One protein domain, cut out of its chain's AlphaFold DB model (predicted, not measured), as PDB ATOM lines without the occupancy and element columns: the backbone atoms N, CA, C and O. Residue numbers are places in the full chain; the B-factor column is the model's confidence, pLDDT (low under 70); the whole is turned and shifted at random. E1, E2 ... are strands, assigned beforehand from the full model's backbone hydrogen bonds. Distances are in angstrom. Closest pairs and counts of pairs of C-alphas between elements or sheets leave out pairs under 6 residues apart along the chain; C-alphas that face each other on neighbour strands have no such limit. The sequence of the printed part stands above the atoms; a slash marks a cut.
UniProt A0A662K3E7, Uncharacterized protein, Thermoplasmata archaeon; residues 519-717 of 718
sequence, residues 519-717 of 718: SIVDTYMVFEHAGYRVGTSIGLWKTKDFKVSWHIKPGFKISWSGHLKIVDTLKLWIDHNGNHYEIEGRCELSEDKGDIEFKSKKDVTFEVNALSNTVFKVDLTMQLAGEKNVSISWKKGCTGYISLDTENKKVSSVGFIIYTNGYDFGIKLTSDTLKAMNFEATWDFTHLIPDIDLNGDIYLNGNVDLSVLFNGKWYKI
ATOM      1  N   SER A 519      27.146  48.732 100.162       70.06
ATOM      2  CA  SER A 519      25.794  48.847  99.610       70.06
ATOM      3  C   SER A 519      25.801  48.554  98.109       70.06
ATOM      4  O   SER A 519      26.257  49.391  97.329       70.06
ATOM      5  N   ILE A 520      25.232  47.421  97.704       66.62
ATOM      6  CA  ILE A 520      24.779  47.214  96.324       66.62
ATOM      7  C   ILE A 520      23.338  47.708  96.239       66.62
ATOM      8  O   ILE A 520      22.546  47.463  97.153       66.62
ATOM      9  N   VAL A 521      22.988  48.390  95.150       64.50
ATOM     10  CA  VAL A 521      21.617  48.845  94.889       64.50
ATOM     11  C   VAL A 521      21.200  48.418  93.480       64.50
ATOM     12  O   VAL A 521      22.033  48.327  92.575       64.50
ATOM     13  N   ASP A 522      19.906  48.146  93.309       61.66
ATOM     14  CA  ASP A 522      19.255  47.842  92.031       61.66
ATOM     15  C   ASP A 522      19.849  46.642  91.281       61.66
ATOM     16  O   ASP A 522      20.167  46.747  90.099       61.66
ATOM     17  N   THR A 523      19.992  45.485  91.931       67.25
ATOM     18  CA  THR A 523      20.525  44.292  91.256       67.25
ATOM     19  C   THR A 523      19.426  43.498  90.553       67.25
ATOM     20  O   THR A 523      18.461  43.031  91.158       67.25
ATOM     21  N   TYR A 524      19.602  43.283  89.254       72.19
ATOM     22  CA  TYR A 524      18.811  42.345  88.461       72.19
ATOM     23  C   TYR A 524      19.746  41.296  87.876       72.19
ATOM     24  O   TYR A 524      20.765  41.671  87.309       72.19
ATOM     25  N   MET A 525      19.407  40.012  87.983       73.12
ATOM     26  CA  MET A 525      20.149  38.912  87.364       73.12
ATOM     27  C   MET A 525      19.188  37.882  86.775       73.12
ATOM     28  O   MET A 525      18.276  37.415  87.452       73.12
ATOM     29  N   VAL A 526      19.407  37.473  85.527       74.69
ATOM     30  CA  VAL A 526      18.712  36.323  84.928       74.69
ATOM     31  C   VAL A 526      19.715  35.393  84.275       74.69
ATOM     32  O   VAL A 526      20.488  35.830  83.429       74.69
ATOM     33  N   PHE A 527      19.635  34.123  84.658       72.81
ATOM     34  CA  PHE A 527      20.395  32.985  84.172       72.81
ATOM     35  C   PHE A 527      19.454  32.070  83.369       72.81
ATOM     36  O   PHE A 527      18.499  31.514  83.907       72.81
ATOM     37  N   GLU A 528      19.702  31.895  82.078       72.81
ATOM     38  CA  GLU A 528      18.989  30.949  81.208       72.81
ATOM     39  C   GLU A 528      19.940  29.805  80.847       72.81
ATOM     40  O   GLU A 528      21.055  30.084  80.414       72.81
ATOM     41  N   HIS A 529      19.522  28.543  80.998       68.56
ATOM     42  CA  HIS A 529      20.290  27.372  80.554       68.56
ATOM     43  C   HIS A 529      19.387  26.190  80.178       68.56
ATOM     44  O   HIS A 529      18.598  25.777  81.007       68.56
ATOM     45  N   ALA A 530      19.511  25.602  78.978       62.19
ATOM     46  CA  ALA A 530      18.919  24.293  78.616       62.19
ATOM     47  C   ALA A 530      17.459  24.037  79.086       62.19
ATOM     48  O   ALA A 530      17.135  22.974  79.611       62.19
ATOM     49  N   GLY A 531      16.566  25.020  78.914       62.47
ATOM     50  CA  GLY A 531      15.156  24.931  79.338       62.47
ATOM     51  C   GLY A 531      14.874  25.371  80.784       62.47
ATOM     52  O   GLY A 531      13.712  25.428  81.187       62.47
ATOM     53  N   TYR A 532      15.917  25.729  81.532       65.81
ATOM     54  CA  TYR A 532      15.871  26.440  82.805       65.81
ATOM     55  C   TYR A 532      15.959  27.951  82.572       65.81
ATOM     56  O   TYR A 532      16.703  28.424  81.705       65.81
ATOM     57  N   ARG A 533      15.269  28.718  83.413       74.12
ATOM     58  CA  ARG A 533      15.438  30.167  83.540       74.12
ATOM     59  C   ARG A 533      15.321  30.555  85.008       74.12
ATOM     60  O   ARG A 533      14.228  30.699  85.543       74.12
ATOM     61  N   VAL A 534      16.474  30.679  85.655       71.81
ATOM     62  CA  VAL A 534      16.613  31.146  87.034       71.81
ATOM     63  C   VAL A 534      16.782  32.656  86.987       71.81
ATOM     64  O   VAL A 534      17.736  33.154  86.399       71.81
ATOM     65  N   GLY A 535      15.875  33.408  87.587       71.56
ATOM     66  CA  GLY A 535      16.040  34.844  87.749       71.56
ATOM     67  C   GLY A 535      16.017  35.236  89.210       71.56
ATOM     68  O   GLY A 535      15.333  34.625  90.027       71.56
ATOM     69  N   THR A 536      16.776  36.270  89.540       68.31
ATOM     70  CA  THR A 536      16.702  36.912  90.837       68.31
ATOM     71  C   THR A 536      16.746  38.426  90.687       68.31
ATOM     72  O   THR A 536      17.542  38.984  89.928       68.31
ATOM     73  N   SER A 537      15.847  39.103  91.391       65.62
ATOM     74  CA  SER A 537      15.867  40.554  91.552       65.62
ATOM     75  C   SER A 537      16.098  40.854  93.018       65.62
ATOM     76  O   SER A 537      15.397  40.330  93.889       65.62
ATOM     77  N   ILE A 538      17.109  41.672  93.265       62.22
ATOM     78  CA  ILE A 538      17.763  41.805  94.551       62.22
ATOM     79  C   ILE A 538      17.845  43.298  94.889       62.22
ATOM     80  O   ILE A 538      18.431  44.090  94.145       62.22
ATOM     81  N   GLY A 539      17.193  43.673  95.991       57.16
ATOM     82  CA  GLY A 539      17.137  45.034  96.522       57.16
ATOM     83  C   GLY A 539      18.447  45.482  97.176       57.16
ATOM     84  O   GLY A 539      19.517  44.944  96.901       57.16
ATOM     85  N   LEU A 540      18.370  46.487  98.052       53.41
ATOM     86  CA  LEU A 540      19.555  47.071  98.688       53.41
ATOM     87  C   LEU A 540      20.230  46.079  99.644       53.41
ATOM     88  O   LEU A 540      19.592  45.605 100.586       53.41
ATOM     89  N   TRP A 541      21.506  45.774  99.391       66.81
ATOM     90  CA  TRP A 541      22.254  44.698 100.052       66.81
ATOM     91  C   TRP A 541      23.570  45.170 100.662       66.81
ATOM     92  O   TRP A 541      24.296  45.954 100.057       66.81
ATOM     93  N   LYS A 542      23.908  44.611 101.828       71.00
ATOM     94  CA  LYS A 542      25.261  44.608 102.408       71.00
ATOM     95  C   LYS A 542      25.579  43.189 102.861       71.00
ATOM     96  O   LYS A 542      25.009  42.739 103.859       71.00
ATOM     97  N   THR A 543      26.443  42.493 102.129       73.31
ATOM     98  CA  THR A 543      26.706  41.066 102.335       73.31
ATOM     99  C   THR A 543      28.184  40.735 102.358       73.31
ATOM    100  O   THR A 543      29.024  41.461 101.826       73.31
ATOM    101  N   LYS A 544      28.473  39.585 102.962       74.94
ATOM    102  CA  LYS A 544      29.714  38.855 102.766       74.94
ATOM    103  C   LYS A 544      29.371  37.375 102.603       74.94
ATOM    104  O   LYS A 544      28.662  36.819 103.441       74.94
ATOM    105  N   ASP A 545      29.834  36.768 101.515       74.75
ATOM    106  CA  ASP A 545      29.602  35.353 101.189       74.75
ATOM    107  C   ASP A 545      28.114  34.916 101.200       74.75
ATOM    108  O   ASP A 545      27.812  33.752 101.468       74.75
ATOM    109  N   PHE A 546      27.155  35.819 100.932       81.19
ATOM    110  CA  PHE A 546      25.733  35.447 100.960       81.19
ATOM    111  C   PHE A 546      25.386  34.554  99.771       81.19
ATOM    112  O   PHE A 546      25.677  34.893  98.624       81.19
ATOM    113  N   LYS A 547      24.724  33.429 100.030       85.00
ATOM    114  CA  LYS A 547      24.428  32.398  99.038       85.00
ATOM    115  C   LYS A 547      22.956  32.004  99.080       85.00
ATOM    116  O   LYS A 547      22.440  31.579 100.109       85.00
ATOM    117  N   VAL A 548      22.316  32.064  97.915       82.62
ATOM    118  CA  VAL A 548      21.035  31.404  97.645       82.62
ATOM    119  C   VAL A 548      21.334  30.113  96.902       82.62
ATOM    120  O   VAL A 548      22.010  30.133  95.875       82.62
ATOM    121  N   SER A 549      20.828  28.993  97.399       86.94
ATOM    122  CA  SER A 549      20.956  27.682  96.757       86.94
ATOM    123  C   SER A 549      19.606  26.998  96.617       86.94
ATOM    124  O   SER A 549      18.670  27.323  97.345       86.94
ATOM    125  N   TRP A 550      19.494  26.083  95.656       84.00
ATOM    126  CA  TRP A 550      18.262  25.353  95.375       84.00
ATOM    127  C   TRP A 550      18.523  23.898  94.999       84.00
ATOM    128  O   TRP A 550      19.580  23.548  94.476       84.00
ATOM    129  N   HIS A 551      17.496  23.083  95.218       86.88
ATOM    130  CA  HIS A 551      17.427  21.675  94.845       86.88
ATOM    131  C   HIS A 551      16.027  21.379  94.287       86.88
ATOM    132  O   HIS A 551      15.034  21.823  94.863       86.88
ATOM    133  N   ILE A 552      15.926  20.674  93.153       76.88
ATOM    134  CA  ILE A 552      14.652  20.531  92.411       76.88
ATOM    135  C   ILE A 552      13.957  19.167  92.606       76.88
ATOM    136  O   ILE A 552      12.730  19.101  92.511       76.88
ATOM    137  N   LYS A 553      14.689  18.066  92.844       75.44
ATOM    138  CA  LYS A 553      14.132  16.695  92.835       75.44
ATOM    139  C   LYS A 553      14.672  15.826  93.979       75.44
ATOM    140  O   LYS A 553      15.865  15.536  93.955       75.44
ATOM    141  N   PRO A 554      13.815  15.277  94.865       70.94
ATOM    142  CA  PRO A 554      12.407  14.943  94.602       70.94
ATOM    143  C   PRO A 554      11.377  16.039  94.923       70.94
ATOM    144  O   PRO A 554      10.220  15.892  94.543       70.94
ATOM    145  N   GLY A 555      11.775  17.129  95.577       75.38
ATOM    146  CA  GLY A 555      10.909  18.273  95.864       75.38
ATOM    147  C   GLY A 555      11.706  19.571  95.862       75.38
ATOM    148  O   GLY A 555      12.925  19.544  96.036       75.38
ATOM    149  N   PHE A 556      11.024  20.700  95.653       81.56
ATOM    150  CA  PHE A 556      11.699  21.990  95.579       81.56
ATOM    151  C   PHE A 556      12.153  22.449  96.968       81.56
ATOM    152  O   PHE A 556      11.347  22.575  97.896       81.56
ATOM    153  N   LYS A 557      13.452  22.708  97.095       86.69
ATOM    154  CA  LYS A 557      14.061  23.345  98.259       86.69
ATOM    155  C   LYS A 557      14.782  24.615  97.841       86.69
ATOM    156  O   LYS A 557      15.420  24.642  96.788       86.69
ATOM    157  N   ILE A 558      14.740  25.613  98.712       84.56
ATOM    158  CA  ILE A 558      15.602  26.790  98.666       84.56
ATOM    159  C   ILE A 558      16.298  26.927 100.022       84.56
ATOM    160  O   ILE A 558      15.660  26.761 101.062       84.56
ATOM    161  N   SER A 559      17.585  27.260 100.003       85.62
ATOM    162  CA  SER A 559      18.370  27.481 101.217       85.62
ATOM    163  C   SER A 559      19.151  28.794 101.110       85.62
ATOM    164  O   SER A 559      19.856  29.011 100.116       85.62
ATOM    165  N   TRP A 560      19.030  29.666 102.115       85.06
ATOM    166  CA  TRP A 560      19.809  30.906 102.264       85.06
ATOM    167  C   TRP A 560      20.931  30.713 103.293       85.06
ATOM    168  O   TRP A 560      20.728  30.041 104.302       85.06
ATOM    169  N   SER A 561      22.104  31.302 103.062       84.50
ATOM    170  CA  SER A 561      23.244  31.231 103.989       84.50
ATOM    171  C   SER A 561      24.233  32.387 103.805       84.50
ATOM    172  O   SER A 561      24.180  33.104 102.806       84.50
ATOM    173  N   GLY A 562      25.144  32.570 104.768       82.56
ATOM    174  CA  GLY A 562      26.212  33.579 104.731       82.56
ATOM    175  C   GLY A 562      25.959  34.790 105.638       82.56
ATOM    176  O   GLY A 562      25.085  34.763 106.507       82.56
ATOM    177  N   HIS A 563      26.745  35.855 105.464       77.69
ATOM    178  CA  HIS A 563      26.637  37.068 106.278       77.69
ATOM    179  C   HIS A 563      25.831  38.160 105.560       77.69
ATOM    180  O   HIS A 563      26.124  38.546 104.423       77.69
ATOM    181  N   LEU A 564      24.835  38.693 106.261       73.06
ATOM    182  CA  LEU A 564      23.795  39.571 105.744       73.06
ATOM    183  C   LEU A 564      23.519  40.697 106.743       73.06
ATOM    184  O   LEU A 564      23.138  40.432 107.880       73.06
ATOM    185  N   LYS A 565      23.678  41.962 106.335       66.75
ATOM    186  CA  LYS A 565      23.366  43.108 107.209       66.75
ATOM    187  C   LYS A 565      21.994  43.729 106.926       66.75
ATOM    188  O   LYS A 565      21.293  44.073 107.867       66.75
ATOM    189  N   ILE A 566      21.608  43.885 105.658       61.91
ATOM    190  CA  ILE A 566      20.282  44.384 105.238       61.91
ATOM    191  C   ILE A 566      19.915  43.727 103.903       61.91
ATOM    192  O   ILE A 566      20.768  43.691 103.013       61.91
ATOM    193  N   VAL A 567      18.664  43.271 103.766       63.03
ATOM    194  CA  VAL A 567      18.003  42.906 102.503       63.03
ATOM    195  C   VAL A 567      16.593  43.481 102.481       63.03
ATOM    196  O   VAL A 567      15.691  42.966 103.134       63.03
ATOM    197  N   ASP A 568      16.406  44.522 101.673       62.06
ATOM    198  CA  ASP A 568      15.102  45.161 101.458       62.06
ATOM    199  C   ASP A 568      14.099  44.215 100.769       62.06
ATOM    200  O   ASP A 568      12.981  44.007 101.226       62.06
ATOM    201  N   THR A 569      14.509  43.557  99.682       66.38
ATOM    202  CA  THR A 569      13.731  42.482  99.043       66.38
ATOM    203  C   THR A 569      14.668  41.548  98.279       66.38
ATOM    204  O   THR A 569      15.556  42.004  97.556       66.38
ATOM    205  N   LEU A 570      14.464  40.241  98.406       70.56
ATOM    206  CA  LEU A 570      15.071  39.187  97.600       70.56
ATOM    207  C   LEU A 570      13.943  38.396  96.940       70.56
ATOM    208  O   LEU A 570      13.153  37.731  97.601       70.56
ATOM    209  N   LYS A 571      13.884  38.444  95.615       72.81
ATOM    210  CA  LYS A 571      12.946  37.649  94.829       72.81
ATOM    211  C   LYS A 571      13.733  36.692  93.944       72.81
ATOM    212  O   LYS A 571      14.586  37.132  93.174       72.81
ATOM    213  N   LEU A 572      13.453  35.397  94.062       73.06
ATOM    214  CA  LEU A 572      14.002  34.321  93.236       73.06
ATOM    215  C   LEU A 572      12.857  33.647  92.479       73.06
ATOM    216  O   LEU A 572      11.824  33.315  93.055       73.06
ATOM    217  N   TRP A 573      13.058  33.379  91.196       75.00
ATOM    218  CA  TRP A 573      12.191  32.500  90.425       75.00
ATOM    219  C   TRP A 573      13.009  31.527  89.586       75.00
ATOM    220  O   TRP A 573      14.111  31.836  89.139       75.00
ATOM    221  N   ILE A 574      12.457  30.338  89.378       74.00
ATOM    222  CA  ILE A 574      13.039  29.264  88.581       74.00
ATOM    223  C   ILE A 574      11.947  28.741  87.652       74.00
ATOM    224  O   ILE A 574      10.986  28.122  88.104       74.00
ATOM    225  N   ASP A 575      12.094  28.975  86.352       75.31
ATOM    226  CA  ASP A 575      11.354  28.243  85.326       75.31
ATOM    227  C   ASP A 575      12.139  26.975  84.958       75.31
ATOM    228  O   ASP A 575      13.339  27.059  84.705       75.31
ATOM    229  N   HIS A 576      11.487  25.813  84.890       71.81
ATOM    230  CA  HIS A 576      12.079  24.559  84.395       71.81
ATOM    231  C   HIS A 576      10.976  23.647  83.831       71.81
ATOM    232  O   HIS A 576      10.006  23.334  84.521       71.81
ATOM    233  N   ASN A 577      11.105  23.213  82.570       68.75
ATOM    234  CA  ASN A 577      10.171  22.288  81.899       68.75
ATOM    235  C   ASN A 577       8.689  22.706  82.010       68.75
ATOM    236  O   ASN A 577       7.815  21.893  82.309       68.75
ATOM    237  N   GLY A 578       8.407  23.998  81.815       69.69
ATOM    238  CA  GLY A 578       7.056  24.568  81.903       69.69
ATOM    239  C   GLY A 578       6.549  24.839  83.327       69.69
ATOM    240  O   GLY A 578       5.482  25.429  83.484       69.69
ATOM    241  N   ASN A 579       7.302  24.471  84.367       71.69
ATOM    242  CA  ASN A 579       6.986  24.817  85.749       71.69
ATOM    243  C   ASN A 579       7.694  26.105  86.170       71.69
ATOM    244  O   ASN A 579       8.918  26.146  86.190       71.69
ATOM    245  N   HIS A 580       6.917  27.109  86.573       79.56
ATOM    246  CA  HIS A 580       7.401  28.280  87.306       79.56
ATOM    247  C   HIS A 580       7.397  27.989  88.813       79.56
ATOM    248  O   HIS A 580       6.373  27.538  89.342       79.56
ATOM    249  N   TYR A 581       8.509  28.244  89.493       76.44
ATOM    250  CA  TYR A 581       8.640  28.288  90.949       76.44
ATOM    251  C   TYR A 581       9.067  29.707  91.323       76.44
ATOM    252  O   TYR A 581      10.001  30.230  90.727       76.44
ATOM    253  N   GLU A 582       8.391  30.344  92.274       78.19
ATOM    254  CA  GLU A 582       8.623  31.749  92.626       78.19
ATOM    255  C   GLU A 582       8.569  31.909  94.138       78.19
ATOM    256  O   GLU A 582       7.620  31.441  94.778       78.19
ATOM    257  N   ILE A 583       9.602  32.550  94.679       74.81
ATOM    258  CA  ILE A 583       9.767  32.836  96.097       74.81
ATOM    259  C   ILE A 583      10.195  34.289  96.234       74.81
ATOM    260  O   ILE A 583      11.209  34.723  95.684       74.81
ATOM    261  N   GLU A 584       9.403  35.039  96.978       79.56
ATOM    262  CA  GLU A 584       9.712  36.394  97.412       79.56
ATOM    263  C   GLU A 584      10.077  36.326  98.894       79.56
ATOM    264  O   GLU A 584       9.534  35.507  99.627       79.56
ATOM    265  N   GLY A 585      11.004  37.156  99.351       76.31
ATOM    266  CA  GLY A 585      11.305  37.268 100.767       76.31
ATOM    267  C   GLY A 585      12.125  38.503 101.097       76.31
ATOM    268  O   GLY A 585      12.674  39.170 100.219       76.31
ATOM    269  N   ARG A 586      12.198  38.818 102.380       79.25
ATOM    270  CA  ARG A 586      12.863  39.992 102.943       79.25
ATOM    271  C   ARG A 586      13.578  39.564 104.217       79.25
ATOM    272  O   ARG A 586      13.101  38.677 104.919       79.25
ATOM    273  N   CYS A 587      14.733  40.163 104.499       79.00
ATOM    274  CA  CYS A 587      15.429  39.926 105.758       79.00
ATOM    275  C   CYS A 587      16.171  41.180 106.227       79.00
ATOM    276  O   CYS A 587      17.064  41.694 105.554       79.00
ATOM    277  N   GLU A 588      15.822  41.656 107.414       80.25
ATOM    278  CA  GLU A 588      16.458  42.795 108.066       80.25
ATOM    279  C   GLU A 588      17.048  42.322 109.397       80.25
ATOM    280  O   GLU A 588      16.336  41.741 110.207       80.25
ATOM    281  N   LEU A 589      18.342  42.557 109.637       80.62
ATOM    282  CA  LEU A 589      19.009  42.222 110.899       80.62
ATOM    283  C   LEU A 589      19.720  43.477 111.428       80.62
ATOM    284  O   LEU A 589      20.788  43.845 110.930       80.62
ATOM    285  N   SER A 590      19.140  44.146 112.430       82.06
ATOM    286  CA  SER A 590      19.734  45.328 113.070       82.06
ATOM    287  C   SER A 590      20.632  44.940 114.259       82.06
ATOM    288  O   SER A 590      21.066  43.793 114.401       82.06
ATOM    289  N   GLU A 591      20.957  45.920 115.104       83.75
ATOM    290  CA  GLU A 591      21.663  45.720 116.371       83.75
ATOM    291  C   GLU A 591      20.764  45.148 117.482       83.75
ATOM    292  O   GLU A 591      21.267  44.527 118.417       83.75
ATOM    293  N   ASP A 592      19.446  45.351 117.392       87.62
ATOM    294  CA  ASP A 592      18.467  45.070 118.450       87.62
ATOM    295  C   ASP A 592      17.239  44.270 117.986       87.62
ATOM    296  O   ASP A 592      16.631  43.572 118.794       87.62
ATOM    297  N   LYS A 593      16.891  44.313 116.700       89.56
ATOM    298  CA  LYS A 593      15.738  43.628 116.107       89.56
ATOM    299  C   LYS A 593      16.130  42.832 114.864       89.56
ATOM    300  O   LYS A 593      17.173  43.069 114.252       89.56
ATOM    301  N   GLY A 594      15.261  41.916 114.469       88.94
ATOM    302  CA  GLY A 594      15.327  41.264 113.173       88.94
ATOM    303  C   GLY A 594      13.943  40.976 112.613       88.94
ATOM    304  O   GLY A 594      12.947  41.018 113.330       88.94
ATOM    305  N   ASP A 595      13.897  40.743 111.312       88.50
ATOM    306  CA  ASP A 595      12.683  40.464 110.560       88.50
ATOM    307  C   ASP A 595      13.015  39.533 109.392       88.50
ATOM    308  O   ASP A 595      14.010  39.749 108.693       88.50
ATOM    309  N   ILE A 596      12.205  38.498 109.191       88.38
ATOM    310  CA  ILE A 596      12.251  37.596 108.039       88.38
ATOM    311  C   ILE A 596      10.823  37.413 107.538       88.38
ATOM    312  O   ILE A 596       9.987  36.847 108.237       88.38
ATOM    313  N   GLU A 597      10.568  37.831 106.303       87.69
ATOM    314  CA  GLU A 597       9.339  37.520 105.572       87.69
ATOM    315  C   GLU A 597       9.690  36.614 104.392       87.69
ATOM    316  O   GLU A 597      10.700  36.829 103.715       87.69
ATOM    317  N   PHE A 598       8.860  35.615 104.107       86.00
ATOM    318  CA  PHE A 598       8.937  34.883 102.851       86.00
ATOM    319  C   PHE A 598       7.558  34.440 102.359       86.00
ATOM    320  O   PHE A 598       6.661  34.057 103.111       86.00
ATOM    321  N   LYS A 599       7.429  34.425 101.037       86.06
ATOM    322  CA  LYS A 599       6.205  34.149 100.308       86.06
ATOM    323  C   LYS A 599       6.484  33.180  99.172       86.06
ATOM    324  O   LYS A 599       7.373  33.403  98.354       86.06
ATOM    325  N   SER A 600       5.687  32.122  99.095       86.00
ATOM    326  CA  SER A 600       5.714  31.143  98.006       86.00
ATOM    327  C   SER A 600       4.329  30.996  97.391       86.00
ATOM    328  O   SER A 600       3.319  31.130  98.081       86.00
ATOM    329  N   LYS A 601       4.280  30.664  96.098       83.50
ATOM    330  CA  LYS A 601       3.048  30.291  95.373       83.50
ATOM    331  C   LYS A 601       2.856  28.776  95.227       83.50
ATOM    332  O   LYS A 601       1.832  28.336  94.706       83.50
ATOM    333  N   LYS A 602       3.846  27.976  95.630       83.44
ATOM    334  CA  LYS A 602       3.896  26.517  95.454       83.44
ATOM    335  C   LYS A 602       4.545  25.825  96.650       83.44
ATOM    336  O   LYS A 602       5.197  26.462  97.474       83.44
ATOM    337  N   ASP A 603       4.408  24.505  96.675       86.56
ATOM    338  CA  ASP A 603       5.079  23.631  97.630       86.56
ATOM    339  C   ASP A 603       6.599  23.859  97.610       86.56
ATOM    340  O   ASP A 603       7.236  23.764  96.555       86.56
ATOM    341  N   VAL A 604       7.175  24.175  98.772       86.50
ATOM    342  CA  VAL A 604       8.618  24.391  98.940       86.50
ATOM    343  C   VAL A 604       9.065  24.117 100.375       86.50
ATOM    344  O   VAL A 604       8.356  24.428 101.332       86.50
ATOM    345  N   THR A 605      10.274  23.575 100.530       88.56
ATOM    346  CA  THR A 605      11.018  23.653 101.799       88.56
ATOM    347  C   THR A 605      11.897  24.903 101.789       88.56
ATOM    348  O   THR A 605      12.781  25.019 100.937       88.56
ATOM    349  N   PHE A 606      11.640  25.833 102.707       85.44
ATOM    350  CA  PHE A 606      12.474  27.010 102.940       85.44
ATOM    351  C   PHE A 606      13.447  26.719 104.082       85.44
ATOM    352  O   PHE A 606      13.026  26.322 105.171       85.44
ATOM    353  N   GLU A 607      14.736  26.905 103.826       88.12
ATOM    354  CA  GLU A 607      15.813  26.722 104.793       88.12
ATOM    355  C   GLU A 607      16.644  28.012 104.906       88.12
ATOM    356  O   GLU A 607      16.974  28.667 103.915       88.12
ATOM    357  N   VAL A 608      17.040  28.353 106.124       84.12
ATOM    358  CA  VAL A 608      18.064  29.353 106.422       84.12
ATOM    359  C   VAL A 608      19.119  28.634 107.245       84.12
ATOM    360  O   VAL A 608      18.812  28.112 108.311       84.12
ATOM    361  N   ASN A 609      20.340  28.578 106.722       81.62
ATOM    362  CA  ASN A 609      21.453  27.830 107.292       81.62
ATOM    363  C   ASN A 609      22.588  28.810 107.626       81.62
ATOM    364  O   ASN A 609      23.248  29.332 106.723       81.62
ATOM    365  N   ALA A 610      22.816  29.052 108.915       76.25
ATOM    366  CA  ALA A 610      23.829  29.952 109.461       76.25
ATOM    367  C   ALA A 610      23.795  31.383 108.878       76.25
ATOM    368  O   ALA A 610      24.842  31.986 108.613       76.25
ATOM    369  N   LEU A 611      22.598  31.948 108.681       81.81
ATOM    370  CA  LEU A 611      22.458  33.357 108.308       81.81
ATOM    371  C   LEU A 611      22.846  34.238 109.493       81.81
ATOM    372  O   LEU A 611      22.412  33.991 110.615       81.81
ATOM    373  N   SER A 612      23.676  35.257 109.275       81.94
ATOM    374  CA  SER A 612      24.209  36.043 110.393       81.94
ATOM    375  C   SER A 612      24.494  37.501 110.068       81.94
ATOM    376  O   SER A 612      24.825  37.844 108.937       81.94
ATOM    377  N   ASN A 613      24.430  38.349 111.094       82.50
ATOM    378  CA  ASN A 613      25.074  39.661 111.101       82.50
ATOM    379  C   ASN A 613      26.103  39.716 112.257       82.50
ATOM    380  O   ASN A 613      26.461  38.695 112.851       82.50
ATOM    381  N   THR A 614      26.595  40.905 112.609       81.50
ATOM    382  CA  THR A 614      27.532  41.081 113.737       81.50
ATOM    383  C   THR A 614      26.934  40.725 115.106       81.50
ATOM    384  O   THR A 614      27.681  40.442 116.040       81.50
ATOM    385  N   VAL A 615      25.606  40.716 115.236       85.69
ATOM    386  CA  VAL A 615      24.863  40.465 116.480       85.69
ATOM    387  C   VAL A 615      24.223  39.079 116.486       85.69
ATOM    388  O   VAL A 615      24.505  38.305 117.395       85.69
ATOM    389  N   PHE A 616      23.385  38.771 115.497       87.62
ATOM    390  CA  PHE A 616      22.536  37.584 115.432       87.62
ATOM    391  C   PHE A 616      23.094  36.493 114.513       87.62
ATOM    392  O   PHE A 616      23.729  36.772 113.494       87.62
ATOM    393  N   LYS A 617      22.745  35.251 114.842       88.56
ATOM    394  CA  LYS A 617      22.728  34.073 113.976       88.56
ATOM    395  C   LYS A 617      21.309  33.518 113.932       88.56
ATOM    396  O   LYS A 617      20.608  33.549 114.944       88.56
ATOM    397  N   VAL A 618      20.902  33.043 112.762       88.62
ATOM    398  CA  VAL A 618      19.570  32.513 112.484       88.62
ATOM    399  C   VAL A 618      19.697  31.223 111.686       88.62
ATOM    400  O   VAL A 618      20.272  31.208 110.596       88.62
ATOM    401  N   ASP A 619      19.093  30.170 112.224       90.12
ATOM    402  CA  ASP A 619      18.803  28.926 111.524       90.12
ATOM    403  C   ASP A 619      17.276  28.738 111.505       90.12
ATOM    404  O   ASP A 619      16.612  28.921 112.527       90.12
ATOM    405  N   LEU A 620      16.700  28.410 110.348       90.88
ATOM    406  CA  LEU A 620      15.252  28.260 110.138       90.88
ATOM    407  C   LEU A 620      14.992  27.140 109.122       90.88
ATOM    408  O   LEU A 620      15.723  26.966 108.153       90.88
ATOM    409  N   THR A 621      13.938  26.364 109.326       91.25
ATOM    410  CA  THR A 621      13.438  25.352 108.394       91.25
ATOM    411  C   THR A 621      11.919  25.327 108.478       91.25
ATOM    412  O   THR A 621      11.356  25.249 109.570       91.25
ATOM    413  N   MET A 622      11.252  25.410 107.328       90.94
ATOM    414  CA  MET A 622       9.794  25.340 107.214       90.94
ATOM    415  C   MET A 622       9.375  24.677 105.898       90.94
ATOM    416  O   MET A 622       9.958  24.932 104.844       90.94
ATOM    417  N   GLN A 623       8.316  23.868 105.940       90.12
ATOM    418  CA  GLN A 623       7.658  23.318 104.754       90.12
ATOM    419  C   GLN A 623       6.336  24.040 104.478       90.12
ATOM    420  O   GLN A 623       5.408  24.043 105.294       90.12
ATOM    421  N   LEU A 624       6.256  24.627 103.287       87.44
ATOM    422  CA  LEU A 624       5.104  25.346 102.761       87.44
ATOM    423  C   LEU A 624       4.397  24.470 101.732       87.44
ATOM    424  O   LEU A 624       5.054  23.884 100.876       87.44
ATOM    425  N   ALA A 625       3.067  24.423 101.791       86.19
ATOM    426  CA  ALA A 625       2.226  23.765 100.792       86.19
ATOM    427  C   ALA A 625       1.309  24.801 100.123       86.19
ATOM    428  O   ALA A 625       0.561  25.503 100.810       86.19
ATOM    429  N   GLY A 626       1.354  24.906  98.797       83.44
ATOM    430  CA  GLY A 626       0.651  25.912  98.001       83.44
ATOM    431  C   GLY A 626       1.052  27.352  98.333       83.44
ATOM    432  O   GLY A 626       2.163  27.621  98.786       83.44
ATOM    433  N   GLU A 627       0.130  28.294  98.123       86.94
ATOM    434  CA  GLU A 627       0.379  29.708  98.412       86.94
ATOM    435  C   GLU A 627       0.443  29.985  99.925       86.94
ATOM    436  O   GLU A 627      -0.481  29.652 100.684       86.94
ATOM    437  N   LYS A 628       1.550  30.587 100.367       88.56
ATOM    438  CA  LYS A 628       1.855  30.934 101.762       88.56
ATOM    439  C   LYS A 628       2.602  32.263 101.811       88.56
ATOM    440  O   LYS A 628       3.486  32.478 100.988       88.56
ATOM    441  N   ASN A 629       2.273  33.084 102.801       89.25
ATOM    442  CA  ASN A 629       3.152  34.121 103.327       89.25
ATOM    443  C   ASN A 629       3.456  33.758 104.786       89.25
ATOM    444  O   ASN A 629       2.592  33.181 105.455       89.25
ATOM    445  N   VAL A 630       4.666  34.044 105.248       90.56
ATOM    446  CA  VAL A 630       5.087  33.860 106.637       90.56
ATOM    447  C   VAL A 630       6.009  35.010 107.008       90.56
ATOM    448  O   VAL A 630       6.972  35.272 106.287       90.56
ATOM    449  N   SER A 631       5.748  35.648 108.144       92.38
ATOM    450  CA  SER A 631       6.642  36.632 108.750       92.38
ATOM    451  C   SER A 631       7.053  36.202 110.157       92.38
ATOM    452  O   SER A 631       6.283  35.596 110.908       92.38
ATOM    453  N   ILE A 632       8.312  36.486 110.488       93.19
ATOM    454  CA  ILE A 632       8.935  36.244 111.785       93.19
ATOM    455  C   ILE A 632       9.723  37.505 112.130       93.19
ATOM    456  O   ILE A 632      10.775  37.757 111.543       93.19
ATOM    457  N   SER A 633       9.238  38.279 113.096       94.06
ATOM    458  CA  SER A 633       9.877  39.524 113.540       94.06
ATOM    459  C   SER A 633      10.234  39.420 115.019       94.06
ATOM    460  O   SER A 633       9.488  38.833 115.798       94.06
ATOM    461  N   TRP A 634      11.365  39.977 115.445       94.06
ATOM    462  CA  TRP A 634      11.805  39.896 116.838       94.06
ATOM    463  C   TRP A 634      12.579  41.126 117.295       94.06
ATOM    464  O   TRP A 634      13.217  41.813 116.498       94.06
ATOM    465  N   LYS A 635      12.602  41.354 118.610       93.62
ATOM    466  CA  LYS A 635      13.434  42.368 119.264       93.62
ATOM    467  C   LYS A 635      14.063  41.815 120.537       93.62
ATOM    468  O   LYS A 635      13.354  41.329 121.413       93.62
ATOM    469  N   LYS A 636      15.388  41.933 120.662       89.44
ATOM    470  CA  LYS A 636      16.144  41.579 121.870       89.44
ATOM    471  C   LYS A 636      16.132  42.718 122.889       89.44
ATOM    472  O   LYS A 636      16.162  43.894 122.528       89.44
ATOM    473  N   GLY A 637      16.228  42.360 124.162       86.12
ATOM    474  CA  GLY A 637      16.365  43.302 125.270       86.12
ATOM    475  C   GLY A 637      15.788  42.732 126.559       86.12
ATOM    476  O   GLY A 637      15.187  41.657 126.543       86.12
ATOM    477  N   CYS A 638      15.954  43.471 127.662       84.81
ATOM    478  CA  CYS A 638      15.192  43.211 128.887       84.81
ATOM    479  C   CYS A 638      13.690  43.316 128.597       84.81
ATOM    480  O   CYS A 638      12.936  42.465 129.042       84.81
ATOM    481  N   THR A 639      13.298  44.303 127.784       90.62
ATOM    482  CA  THR A 639      12.005  44.351 127.101       90.62
ATOM    483  C   THR A 639      12.177  43.983 125.629       90.62
ATOM    484  O   THR A 639      13.054  44.519 124.941       90.62
ATOM    485  N   GLY A 640      11.363  43.053 125.137       92.06
ATOM    486  CA  GLY A 640      11.480  42.514 123.782       92.06
ATOM    487  C   GLY A 640      10.218  41.798 123.315       92.06
ATOM    488  O   GLY A 640       9.212  41.777 124.024       92.06
ATOM    489  N   TYR A 641      10.266  41.261 122.095       93.81
ATOM    490  CA  TYR A 641       9.146  40.535 121.498       93.81
ATOM    491  C   TYR A 641       9.598  39.492 120.473       93.81
ATOM    492  O   TYR A 641      10.683  39.598 119.887       93.81
ATOM    493  N   ILE A 642       8.712  38.535 120.197       95.19
ATOM    494  CA  ILE A 642       8.642  37.813 118.926       95.19
ATOM    495  C   ILE A 642       7.221  37.884 118.370       95.19
ATOM    496  O   ILE A 642       6.263  37.627 119.092       95.19
ATOM    497  N   SER A 643       7.096  38.190 117.081       95.25
ATOM    498  CA  SER A 643       5.851  38.094 116.329       95.25
ATOM    499  C   SER A 643       5.962  37.037 115.231       95.25
ATOM    500  O   SER A 643       7.022  36.860 114.624       95.25
ATOM    501  N   LEU A 644       4.863  36.315 115.016       94.81
ATOM    502  CA  LEU A 644       4.705  35.273 114.010       94.81
ATOM    503  C   LEU A 644       3.382  35.496 113.273       94.81
ATOM    504  O   LEU A 644       2.316  35.490 113.894       94.81
ATOM    505  N   ASP A 645       3.424  35.597 111.948       94.88
ATOM    506  CA  ASP A 645       2.222  35.518 111.119       94.88
ATOM    507  C   ASP A 645       2.388  34.474 110.011       94.88
ATOM    508  O   ASP A 645       3.471  34.240 109.482       94.88
ATOM    509  N   THR A 646       1.283  33.814 109.677       92.69
ATOM    510  CA  THR A 646       1.170  32.859 108.564       92.69
ATOM    511  C   THR A 646      -0.071  33.138 107.709       92.69
ATOM    512  O   THR A 646      -0.510  32.272 106.948       92.69
ATOM    513  N   GLU A 647      -0.710  34.299 107.896       92.44
ATOM    514  CA  GLU A 647      -2.030  34.645 107.353       92.44
ATOM    515  C   GLU A 647      -3.098  33.593 107.713       92.44
ATOM    516  O   GLU A 647      -3.961  33.247 106.900       92.44
ATOM    517  N   ASN A 648      -3.012  33.017 108.919       89.12
ATOM    518  CA  ASN A 648      -3.860  31.911 109.372       89.12
ATOM    519  C   ASN A 648      -3.778  30.653 108.465       89.12
ATOM    520  O   ASN A 648      -4.747  29.892 108.353       89.12
ATOM    521  N   LYS A 649      -2.637  30.400 107.805       91.38
ATOM    522  CA  LYS A 649      -2.410  29.234 106.928       91.38
ATOM    523  C   LYS A 649      -1.450  28.234 107.574       91.38
ATOM    524  O   LYS A 649      -0.449  28.596 108.172       91.38
ATOM    525  N   LYS A 650      -1.728  26.938 107.407       90.88
ATOM    526  CA  LYS A 650      -0.888  25.868 107.968       90.88
ATOM    527  C   LYS A 650       0.502  25.821 107.306       90.88
ATOM    528  O   LYS A 650       0.591  25.685 106.084       90.88
ATOM    529  N   VAL A 651       1.549  25.824 108.129       91.19
ATOM    530  CA  VAL A 651       2.956  25.523 107.805       91.19
ATOM    531  C   VAL A 651       3.358  24.242 108.551       91.19
ATOM    532  O   VAL A 651       2.825  23.980 109.629       91.19
ATOM    533  N   SER A 652       4.244  23.416 107.989       91.31
ATOM    534  CA  SER A 652       4.657  22.127 108.585       91.31
ATOM    535  C   SER A 652       6.173  22.038 108.786       91.31
ATOM    536  O   SER A 652       6.913  22.793 108.159       91.31
ATOM    537  N   SER A 653       6.629  21.116 109.645       87.75
ATOM    538  CA  SER A 653       8.059  20.886 109.945       87.75
ATOM    539  C   SER A 653       8.806  22.182 110.275       87.75
ATOM    540  O   SER A 653       9.769  22.550 109.605       87.75
ATOM    541  N   VAL A 654       8.300  22.899 111.277       89.75
ATOM    542  CA  VAL A 654       8.771  24.224 111.669       89.75
ATOM    543  C   VAL A 654       9.860  24.084 112.720       89.75
ATOM    544  O   VAL A 654       9.628  23.559 113.807       89.75
ATOM    545  N   GLY A 655      11.039  24.607 112.411       90.38
ATOM    546  CA  GLY A 655      12.109  24.801 113.376       90.38
ATOM    547  C   GLY A 655      12.797  26.128 113.115       90.38
ATOM    548  O   GLY A 655      13.186  26.385 111.981       90.38
ATOM    549  N   PHE A 656      12.980  26.960 114.133       90.81
ATOM    550  CA  PHE A 656      13.957  28.042 114.077       90.81
ATOM    551  C   PHE A 656      14.691  28.214 115.394       90.81
ATOM    552  O   PHE A 656      14.153  27.951 116.469       90.81
ATOM    553  N   ILE A 657      15.921  28.701 115.290       90.75
ATOM    554  CA  ILE A 657      16.692  29.218 116.406       90.75
ATOM    555  C   ILE A 657      17.389  30.510 115.975       90.75
ATOM    556  O   ILE A 657      18.092  30.576 114.969       90.75
ATOM    557  N   ILE A 658      17.155  31.555 116.756       90.62
ATOM    558  CA  ILE A 658      17.752  32.880 116.644       90.62
ATOM    559  C   ILE A 658      18.596  33.053 117.902       90.62
ATOM    560  O   ILE A 658      18.113  32.792 118.999       90.62
ATOM    561  N   TYR A 659      19.848  33.472 117.786       91.25
ATOM    562  CA  TYR A 659      20.716  33.670 118.948       91.25
ATOM    563  C   TYR A 659      21.732  34.770 118.693       91.25
ATOM    564  O   TYR A 659      22.136  35.010 117.556       91.25
ATOM    565  N   THR A 660      22.149  35.462 119.745       88.25
ATOM    566  CA  THR A 660      23.258  36.410 119.652       88.25
ATOM    567  C   THR A 660      24.600  35.683 119.646       88.25
ATOM    568  O   THR A 660      24.762  34.620 120.242       88.25
ATOM    569  N   ASN A 661      25.610  36.286 119.018       80.81
ATOM    570  CA  ASN A 661      26.978  35.761 118.993       80.81
ATOM    571  C   ASN A 661      27.609  35.620 120.395       80.81
ATOM    572  O   ASN A 661      28.543  34.836 120.554       80.81
ATOM    573  N   GLY A 662      27.108  36.359 121.395       81.81
ATOM    574  CA  GLY A 662      27.508  36.243 122.800       81.81
ATOM    575  C   GLY A 662      26.719  35.210 123.615       81.81
ATOM    576  O   GLY A 662      27.068  34.980 124.769       81.81
ATOM    577  N   TYR A 663      25.675  34.593 123.043       82.38
ATOM    578  CA  TYR A 663      24.722  33.705 123.730       82.38
ATOM    579  C   TYR A 663      24.021  34.338 124.956       82.38
ATOM    580  O   TYR A 663      23.470  33.639 125.809       82.38
ATOM    581  N   ASP A 664      24.007  35.671 125.030       85.69
ATOM    582  CA  ASP A 664      23.269  36.474 126.011       85.69
ATOM    583  C   ASP A 664      21.765  36.547 125.699       85.69
ATOM    584  O   ASP A 664      20.961  36.750 126.607       85.69
ATOM    585  N   PHE A 665      21.376  36.332 124.440       91.12
ATOM    586  CA  PHE A 665      19.987  36.324 123.997       91.12
ATOM    587  C   PHE A 665      19.726  35.256 122.929       91.12
ATOM    588  O   PHE A 665      20.607  34.901 122.143       91.12
ATOM    589  N   GLY A 666      18.485  34.783 122.852       91.69
ATOM    590  CA  GLY A 666      18.016  33.952 121.750       91.69
ATOM    591  C   GLY A 666      16.535  33.607 121.837       91.69
ATOM    592  O   GLY A 666      15.870  33.895 122.823       91.69
ATOM    593  N   ILE A 667      16.016  32.981 120.790       93.62
ATOM    594  CA  ILE A 667      14.637  32.513 120.672       93.62
ATOM    595  C   ILE A 667      14.673  31.205 119.891       93.62
ATOM    596  O   ILE A 667      15.385  31.112 118.893       93.62
ATOM    597  N   LYS A 668      13.908  30.200 120.309       94.56
ATOM    598  CA  LYS A 668      13.708  28.975 119.530       94.56
ATOM    599  C   LYS A 668      12.230  28.639 119.424       94.56
ATOM    600  O   LYS A 668      11.499  28.821 120.393       94.56
ATOM    601  N   LEU A 669      11.838  28.108 118.271       94.06
ATOM    602  CA  LEU A 669      10.573  27.417 118.067       94.06
ATOM    603  C   LEU A 669      10.859  26.067 117.412       94.06
ATOM    604  O   LEU A 669      11.512  26.024 116.372       94.06
ATOM    605  N   THR A 670      10.301  24.985 117.943       94.56
ATOM    606  CA  THR A 670      10.067  23.756 117.172       94.56
ATOM    607  C   THR A 670       8.594  23.388 117.212       94.56
ATOM    608  O   THR A 670       7.947  23.575 118.240       94.56
ATOM    609  N   SER A 671       8.053  22.891 116.096       93.88
ATOM    610  CA  SER A 671       6.705  22.322 116.003       93.88
ATOM    611  C   SER A 671       6.513  21.543 114.696       93.88
ATOM    612  O   SER A 671       6.986  21.951 113.635       93.88
ATOM    613  N   ASP A 672       5.727  20.464 114.720       92.25
ATOM    614  CA  ASP A 672       5.350  19.741 113.496       92.25
ATOM    615  C   ASP A 672       4.397  20.576 112.622       92.25
ATOM    616  O   ASP A 672       4.244  20.324 111.423       92.25
ATOM    617  N   THR A 673       3.710  21.561 113.212       92.12
ATOM    618  CA  THR A 673       2.737  22.425 112.540       92.12
ATOM    619  C   THR A 673       2.624  23.785 113.225       92.12
ATOM    620  O   THR A 673       2.265  23.841 114.395       92.12
ATOM    621  N   LEU A 674       2.788  24.865 112.458       93.31
ATOM    622  CA  LEU A 674       2.466  26.236 112.871       93.31
ATOM    623  C   LEU A 674       1.263  26.759 112.079       93.31
ATOM    624  O   LEU A 674       1.131  26.514 110.876       93.31
ATOM    625  N   LYS A 675       0.409  27.521 112.756       93.69
ATOM    626  CA  LYS A 675      -0.592  28.406 112.159       93.69
ATOM    627  C   LYS A 675      -0.754  29.597 113.101       93.69
ATOM    628  O   LYS A 675      -1.148  29.404 114.244       93.69
ATOM    629  N   ALA A 676      -0.438  30.794 112.633       93.62
ATOM    630  CA  ALA A 676      -0.539  32.041 113.384       93.62
ATOM    631  C   ALA A 676      -1.295  33.121 112.591       93.62
ATOM    632  O   ALA A 676      -1.290  33.094 111.354       93.62
ATOM    633  N   MET A 677      -1.940  34.040 113.310       93.62
ATOM    634  CA  MET A 677      -2.597  35.237 112.780       93.62
ATOM    635  C   MET A 677      -2.234  36.421 113.685       93.62
ATOM    636  O   MET A 677      -2.815  36.571 114.760       93.62
ATOM    637  N   ASN A 678      -1.269  37.239 113.253       92.06
ATOM    638  CA  ASN A 678      -0.688  38.339 114.043       92.06
ATOM    639  C   ASN A 678      -0.312  37.933 115.487       92.06
ATOM    640  O   ASN A 678      -0.604  38.671 116.427       92.06
ATOM    641  N   PHE A 679       0.276  36.747 115.685       95.50
ATOM    642  CA  PHE A 679       0.691  36.328 117.024       95.50
ATOM    643  C   PHE A 679       1.870  37.180 117.491       95.50
ATOM    644  O   PHE A 679       2.797  37.431 116.718       95.50
ATOM    645  N   GLU A 680       1.866  37.580 118.755       95.69
ATOM    646  CA  GLU A 680       2.979  38.259 119.406       95.69
ATOM    647  C   GLU A 680       3.135  37.744 120.839       95.69
ATOM    648  O   GLU A 680       2.161  37.626 121.581       95.69
ATOM    649  N   ALA A 681       4.373  37.440 121.224       94.00
ATOM    650  CA  ALA A 681       4.767  37.209 122.604       94.00
ATOM    651  C   ALA A 681       5.775  38.291 122.999       94.00
ATOM    652  O   ALA A 681       6.868  38.356 122.425       94.00
ATOM    653  N   THR A 682       5.412  39.136 123.959       93.88
ATOM    654  CA  THR A 682       6.287  40.175 124.518       93.88
ATOM    655  C   THR A 682       6.806  39.736 125.885       93.88
ATOM    656  O   THR A 682       6.223  38.869 126.534       93.88
ATOM    657  N   TRP A 683       7.932  40.297 126.325       91.75
ATOM    658  CA  TRP A 683       8.490  40.006 127.647       91.75
ATOM    659  C   TRP A 683       9.089  41.242 128.316       91.75
ATOM    660  O   TRP A 683       9.631  42.117 127.634       91.75
ATOM    661  N   ASP A 684       9.063  41.258 129.651       91.19
ATOM    662  CA  ASP A 684       9.832  42.177 130.496       91.19
ATOM    663  C   ASP A 684      10.611  41.405 131.583       91.19
ATOM    664  O   ASP A 684      10.055  40.838 132.527       91.19
ATOM    665  N   PHE A 685      11.938  41.389 131.445       86.50
ATOM    666  CA  PHE A 685      12.896  40.783 132.375       86.50
ATOM    667  C   PHE A 685      13.503  41.786 133.378       86.50
ATOM    668  O   PHE A 685      14.476  41.456 134.057       86.50
ATOM    669  N   THR A 686      12.994  43.020 133.474       85.19
ATOM    670  CA  THR A 686      13.460  44.008 134.470       85.19
ATOM    671  C   THR A 686      12.949  43.716 135.884       85.19
ATOM    672  O   THR A 686      13.500  44.226 136.864       85.19
ATOM    673  N   HIS A 687      11.925  42.871 136.009       78.69
ATOM    674  CA  HIS A 687      11.330  42.446 137.271       78.69
ATOM    675  C   HIS A 687      11.900  41.109 137.780       78.69
ATOM    676  O   HIS A 687      12.449  40.303 137.031       78.69
ATOM    677  N   LEU A 688      11.763  40.858 139.091       73.44
ATOM    678  CA  LEU A 688      12.241  39.624 139.744       73.44
ATOM    679  C   LEU A 688      11.549  38.361 139.197       73.44
ATOM    680  O   LEU A 688      12.138  37.279 139.171       73.44
ATOM    681  N   ILE A 689      10.294  38.515 138.777       77.69
ATOM    682  CA  ILE A 689       9.513  37.528 138.040       77.69
ATOM    683  C   ILE A 689       9.370  38.099 136.623       77.69
ATOM    684  O   ILE A 689       8.880  39.222 136.516       77.69
ATOM    685  N   PRO A 690       9.809  37.384 135.571       79.81
ATOM    686  CA  PRO A 690       9.566  37.787 134.191       79.81
ATOM    687  C   PRO A 690       8.081  37.990 133.915       79.81
ATOM    688  O   PRO A 690       7.289  37.101 134.235       79.81
ATOM    689  N   ASP A 691       7.737  39.108 133.285       87.38
ATOM    690  CA  ASP A 691       6.414  39.290 132.698       87.38
ATOM    691  C   ASP A 691       6.429  38.790 131.247       87.38
ATOM    692  O   ASP A 691       7.423  38.997 130.541       87.38
ATOM    693  N   ILE A 692       5.378  38.084 130.823       89.44
ATOM    694  CA  ILE A 692       5.241  37.537 129.463       89.44
ATOM    695  C   ILE A 692       3.775  37.641 129.040       89.44
ATOM    696  O   ILE A 692       2.940  36.847 129.482       89.44
ATOM    697  N   ASP A 693       3.490  38.576 128.138       91.75
ATOM    698  CA  ASP A 693       2.167  38.772 127.551       91.75
ATOM    699  C   ASP A 693       2.070  38.086 126.183       91.75
ATOM    700  O   ASP A 693       3.027  38.049 125.404       91.75
ATOM    701  N   LEU A 694       0.881  37.560 125.877       93.56
ATOM    702  CA  LEU A 694       0.560  36.906 124.608       93.56
ATOM    703  C   LEU A 694      -0.610  37.622 123.929       93.56
ATOM    704  O   LEU A 694      -1.640  37.878 124.555       93.56
ATOM    705  N   ASN A 695      -0.474  37.893 122.633       94.44
ATOM    706  CA  ASN A 695      -1.483  38.542 121.800       94.44
ATOM    707  C   ASN A 695      -1.619  37.817 120.447       94.44
ATOM    708  O   ASN A 695      -0.698  37.136 119.995       94.44
ATOM    709  N   GLY A 696      -2.772  37.974 119.794       92.00
ATOM    710  CA  GLY A 696      -3.106  37.295 118.537       92.00
ATOM    711  C   GLY A 696      -3.367  35.789 118.678       92.00
ATOM    712  O   GLY A 696      -3.380  35.235 119.778       92.00
ATOM    713  N   ASP A 697      -3.588  35.116 117.545       92.19
ATOM    714  CA  ASP A 697      -3.893  33.679 117.512       92.19
ATOM    715  C   ASP A 697      -2.666  32.849 117.117       92.19
ATOM    716  O   ASP A 697      -2.043  33.105 116.081       92.19
ATOM    717  N   ILE A 698      -2.390  31.772 117.862       94.00
ATOM    718  CA  ILE A 698      -1.417  30.741 117.479       94.00
ATOM    719  C   ILE A 698      -1.959  29.326 117.716       94.00
ATOM    720  O   ILE A 698      -2.634  29.037 118.702       94.00
ATOM    721  N   TYR A 699      -1.633  28.421 116.798       93.00
ATOM    722  CA  TYR A 699      -1.862  26.988 116.902       93.00
ATOM    723  C   TYR A 699      -0.564  26.242 116.577       93.00
ATOM    724  O   TYR A 699       0.006  26.391 115.491       93.00
ATOM    725  N   LEU A 700      -0.128  25.428 117.539       91.88
ATOM    726  CA  LEU A 700       1.064  24.585 117.499       91.88
ATOM    727  C   LEU A 700       0.647  23.127 117.723       91.88
ATOM    728  O   LEU A 700      -0.289  22.857 118.477       91.88
ATOM    729  N   ASN A 701       1.325  22.179 117.077       92.31
ATOM    730  CA  ASN A 701       1.065  20.747 117.267       92.31
ATOM    731  C   ASN A 701       2.351  19.912 117.133       92.31
ATOM    732  O   ASN A 701       3.310  20.337 116.484       92.31
ATOM    733  N   GLY A 702       2.365  18.717 117.724       89.25
ATOM    734  CA  GLY A 702       3.508  17.805 117.697       89.25
ATOM    735  C   GLY A 702       4.577  18.145 118.734       89.25
ATOM    736  O   GLY A 702       4.253  18.436 119.884       89.25
ATOM    737  N   ASN A 703       5.853  18.105 118.340       87.19
ATOM    738  CA  ASN A 703       6.973  18.431 119.229       87.19
ATOM    739  C   ASN A 703       7.127  19.953 119.434       87.19
ATOM    740  O   ASN A 703       7.906  20.602 118.734       87.19
ATOM    741  N   VAL A 704       6.354  20.515 120.370       92.38
ATOM    742  CA  VAL A 704       6.303  21.961 120.641       92.38
ATOM    743  C   VAL A 704       7.311  22.396 121.712       92.38
ATOM    744  O   VAL A 704       7.307  21.890 122.834       92.38
ATOM    745  N   ASP A 705       8.136  23.380 121.356       93.88
ATOM    746  CA  ASP A 705       8.998  24.142 122.268       93.88
ATOM    747  C   ASP A 705       9.119  25.570 121.730       93.88
ATOM    748  O   ASP A 705       9.795  25.778 120.723       93.88
ATOM    749  N   LEU A 706       8.451  26.537 122.370       93.06
ATOM    750  CA  LEU A 706       8.737  27.966 122.192       93.06
ATOM    751  C   LEU A 706       9.452  28.464 123.448       93.06
ATOM    752  O   LEU A 706       8.869  28.461 124.533       93.06
ATOM    753  N   SER A 707      10.693  28.925 123.307       93.38
ATOM    754  CA  SER A 707      11.484  29.437 124.433       93.38
ATOM    755  C   SER A 707      12.315  30.664 124.053       93.38
ATOM    756  O   SER A 707      12.803  30.766 122.926       93.38
ATOM    757  N   VAL A 708      12.558  31.542 125.027       92.44
ATOM    758  CA  VAL A 708      13.447  32.713 124.934       92.44
ATOM    759  C   VAL A 708      14.653  32.510 125.852       92.44
ATOM    760  O   VAL A 708      14.512  32.111 127.005       92.44
ATOM    761  N   LEU A 709      15.854  32.760 125.344       91.12
ATOM    762  CA  LEU A 709      17.113  32.783 126.081       91.12
ATOM    763  C   LEU A 709      17.408  34.223 126.499       91.12
ATOM    764  O   LEU A 709      17.405  35.120 125.657       91.12
ATOM    765  N   PHE A 710      17.712  34.433 127.777       88.31
ATOM    766  CA  PHE A 710      18.161  35.718 128.304       88.31
ATOM    767  C   PHE A 710      19.222  35.502 129.392       88.31
ATOM    768  O   PHE A 710      19.034  34.691 130.299       88.31
ATOM    769  N   ASN A 711      20.364  36.188 129.276       85.81
ATOM    770  CA  ASN A 711      21.536  36.066 130.153       85.81
ATOM    771  C   ASN A 711      21.948  34.606 130.442       85.81
ATOM    772  O   ASN A 711      22.199  34.223 131.584       85.81
ATOM    773  N   GLY A 712      21.993  33.767 129.400       84.88
ATOM    774  CA  GLY A 712      22.401  32.360 129.508       84.88
ATOM    775  C   GLY A 712      21.335  31.396 130.053       84.88
ATOM    776  O   GLY A 712      21.603  30.198 130.145       84.88
ATOM    777  N   LYS A 713      20.125  31.869 130.388       88.19
ATOM    778  CA  LYS A 713      19.011  31.037 130.869       88.19
ATOM    779  C   LYS A 713      17.848  31.009 129.874       88.19
ATOM    780  O   LYS A 713      17.400  32.053 129.414       88.19
ATOM    781  N   TRP A 714      17.338  29.814 129.576       91.12
ATOM    782  CA  TRP A 714      16.116  29.633 128.786       91.12
ATOM    783  C   TRP A 714      14.859  29.754 129.660       91.12
ATOM    784  O   TRP A 714      14.781  29.171 130.743       91.12
ATOM    785  N   TYR A 715      13.869  30.473 129.142       88.69
ATOM    786  CA  TYR A 715      12.529  30.670 129.680       88.69
ATOM    787  C   TYR A 715      11.536  30.096 128.669       88.69
ATOM    788  O   TYR A 715      11.566  30.461 127.494       88.69
ATOM    789  N   LYS A 716      10.701  29.155 129.111       89.94
ATOM    790  CA  LYS A 716       9.780  28.409 128.250       89.94
ATOM    791  C   LYS A 716       8.405  29.092 128.210       89.94
ATOM    792  O   LYS A 716       7.894  29.449 129.267       89.94
ATOM    793  N   ILE A 717       7.831  29.237 127.014       87.69
ATOM    794  CA  ILE A 717       6.514  29.848 126.754       87.69
ATOM    795  C   ILE A 717       5.461  28.765 126.444       87.69
ATOM    796  O   ILE A 717       4.406  28.756 127.075       87.69
TER     797      ILE A 717
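This is residues 519 to 717 of the 718 residues of an uncharacterized protein of Thermoplasmata archaeon (UniProt A0A662K3E7). A flattened, closed barrel of nine strands makes the body: E5, E6, E9 and E10 form one layer, E7, E8 and E11 the layer across from it, and the long strands E4 and E12 fold back on themselves to join the layers at the two ends. E1, E2 and E3 extend the walls past E4, and E13, E14 and E15 extend them past E12; the outline is elongated. The printed part has 199 residues, with no named helix and 15 named strands, E1 to E15 along the chain; the class is all strand and the sheet is mixed. It is compact, with a radius of gyration of the C-alphas of 17.4 A, and spans 63 by 37 by 23 A.

The ring holds E4, residues 557 to 576, E5, 579 to 589 and 32.9 A long, E6, 593 to 600, E9, 628 to 635, E10, 639 to 645, E12, 665 to 684, E11, 651 to 660 and 25.9 A long, E8, 616 to 624, and E7, 604 to 612. E4 and E12, with 20 residues each, measure 14.1 A and 13.4 A from first to last C-alpha. Outside the ring are E1, residues 520 to 529 and 25.7 A long, E2, 532 to 538, E3, 541 to 551, E13, 691 to 701, E14, 705 to 710, and E15, 713 to 716. C-alpha 520 is at (24.779, 47.214, 96.324) and C-alpha 716 at (9.780, 28.409, 128.250).

Round the barrel run E4, E5, E6, E9, E10, E12, E11, E8, E7 and back to E4. E7 and E4 are parallel, with N 560 and O 607 2.9 A apart; the other neighbour pairs are antiparallel. E4 bends by 157 degrees at residue 572, and its pairing is staggered: residues 557 to 563 pair with E7, residues 566 to 576 with E5. E12 bends by 156 degrees at residue 673; residues 666 to 674 pair with E11, residues 679 to 684 with E10. E6 and E9 stand at 176 degrees, with N 596 and O 632 2.9 A apart. On the other side of E4 from E5 and E7 are E2, with N 573 and O 535 2.8 A apart, and E3, with N 547 and O 561 2.8 A apart. E1 and E2 form a hairpin, with N 527 and O 534 2.8 A apart. On the other side of E12 from E10 and E11 are E13, with N 677 and O 697 2.9 A apart, and E14, with N 668 and O 707 2.9 A apart. E14 and E15 form a hairpin, with N 708 and O 715 2.9 A apart. E3 E4 E5 E6 and E11 E12 E13 are meanders, each strand the antiparallel neighbour of the one before. E1 and E15 are apart.

The C-alphas farthest apart, those of Ala 530 and Leu 688, are 63.4 A apart. The printed part has no cut, and no link is long. The mean pLDDT of the printed part is 83.5; 21 residues are under 70, among them 520 to 523 and 536 to 541.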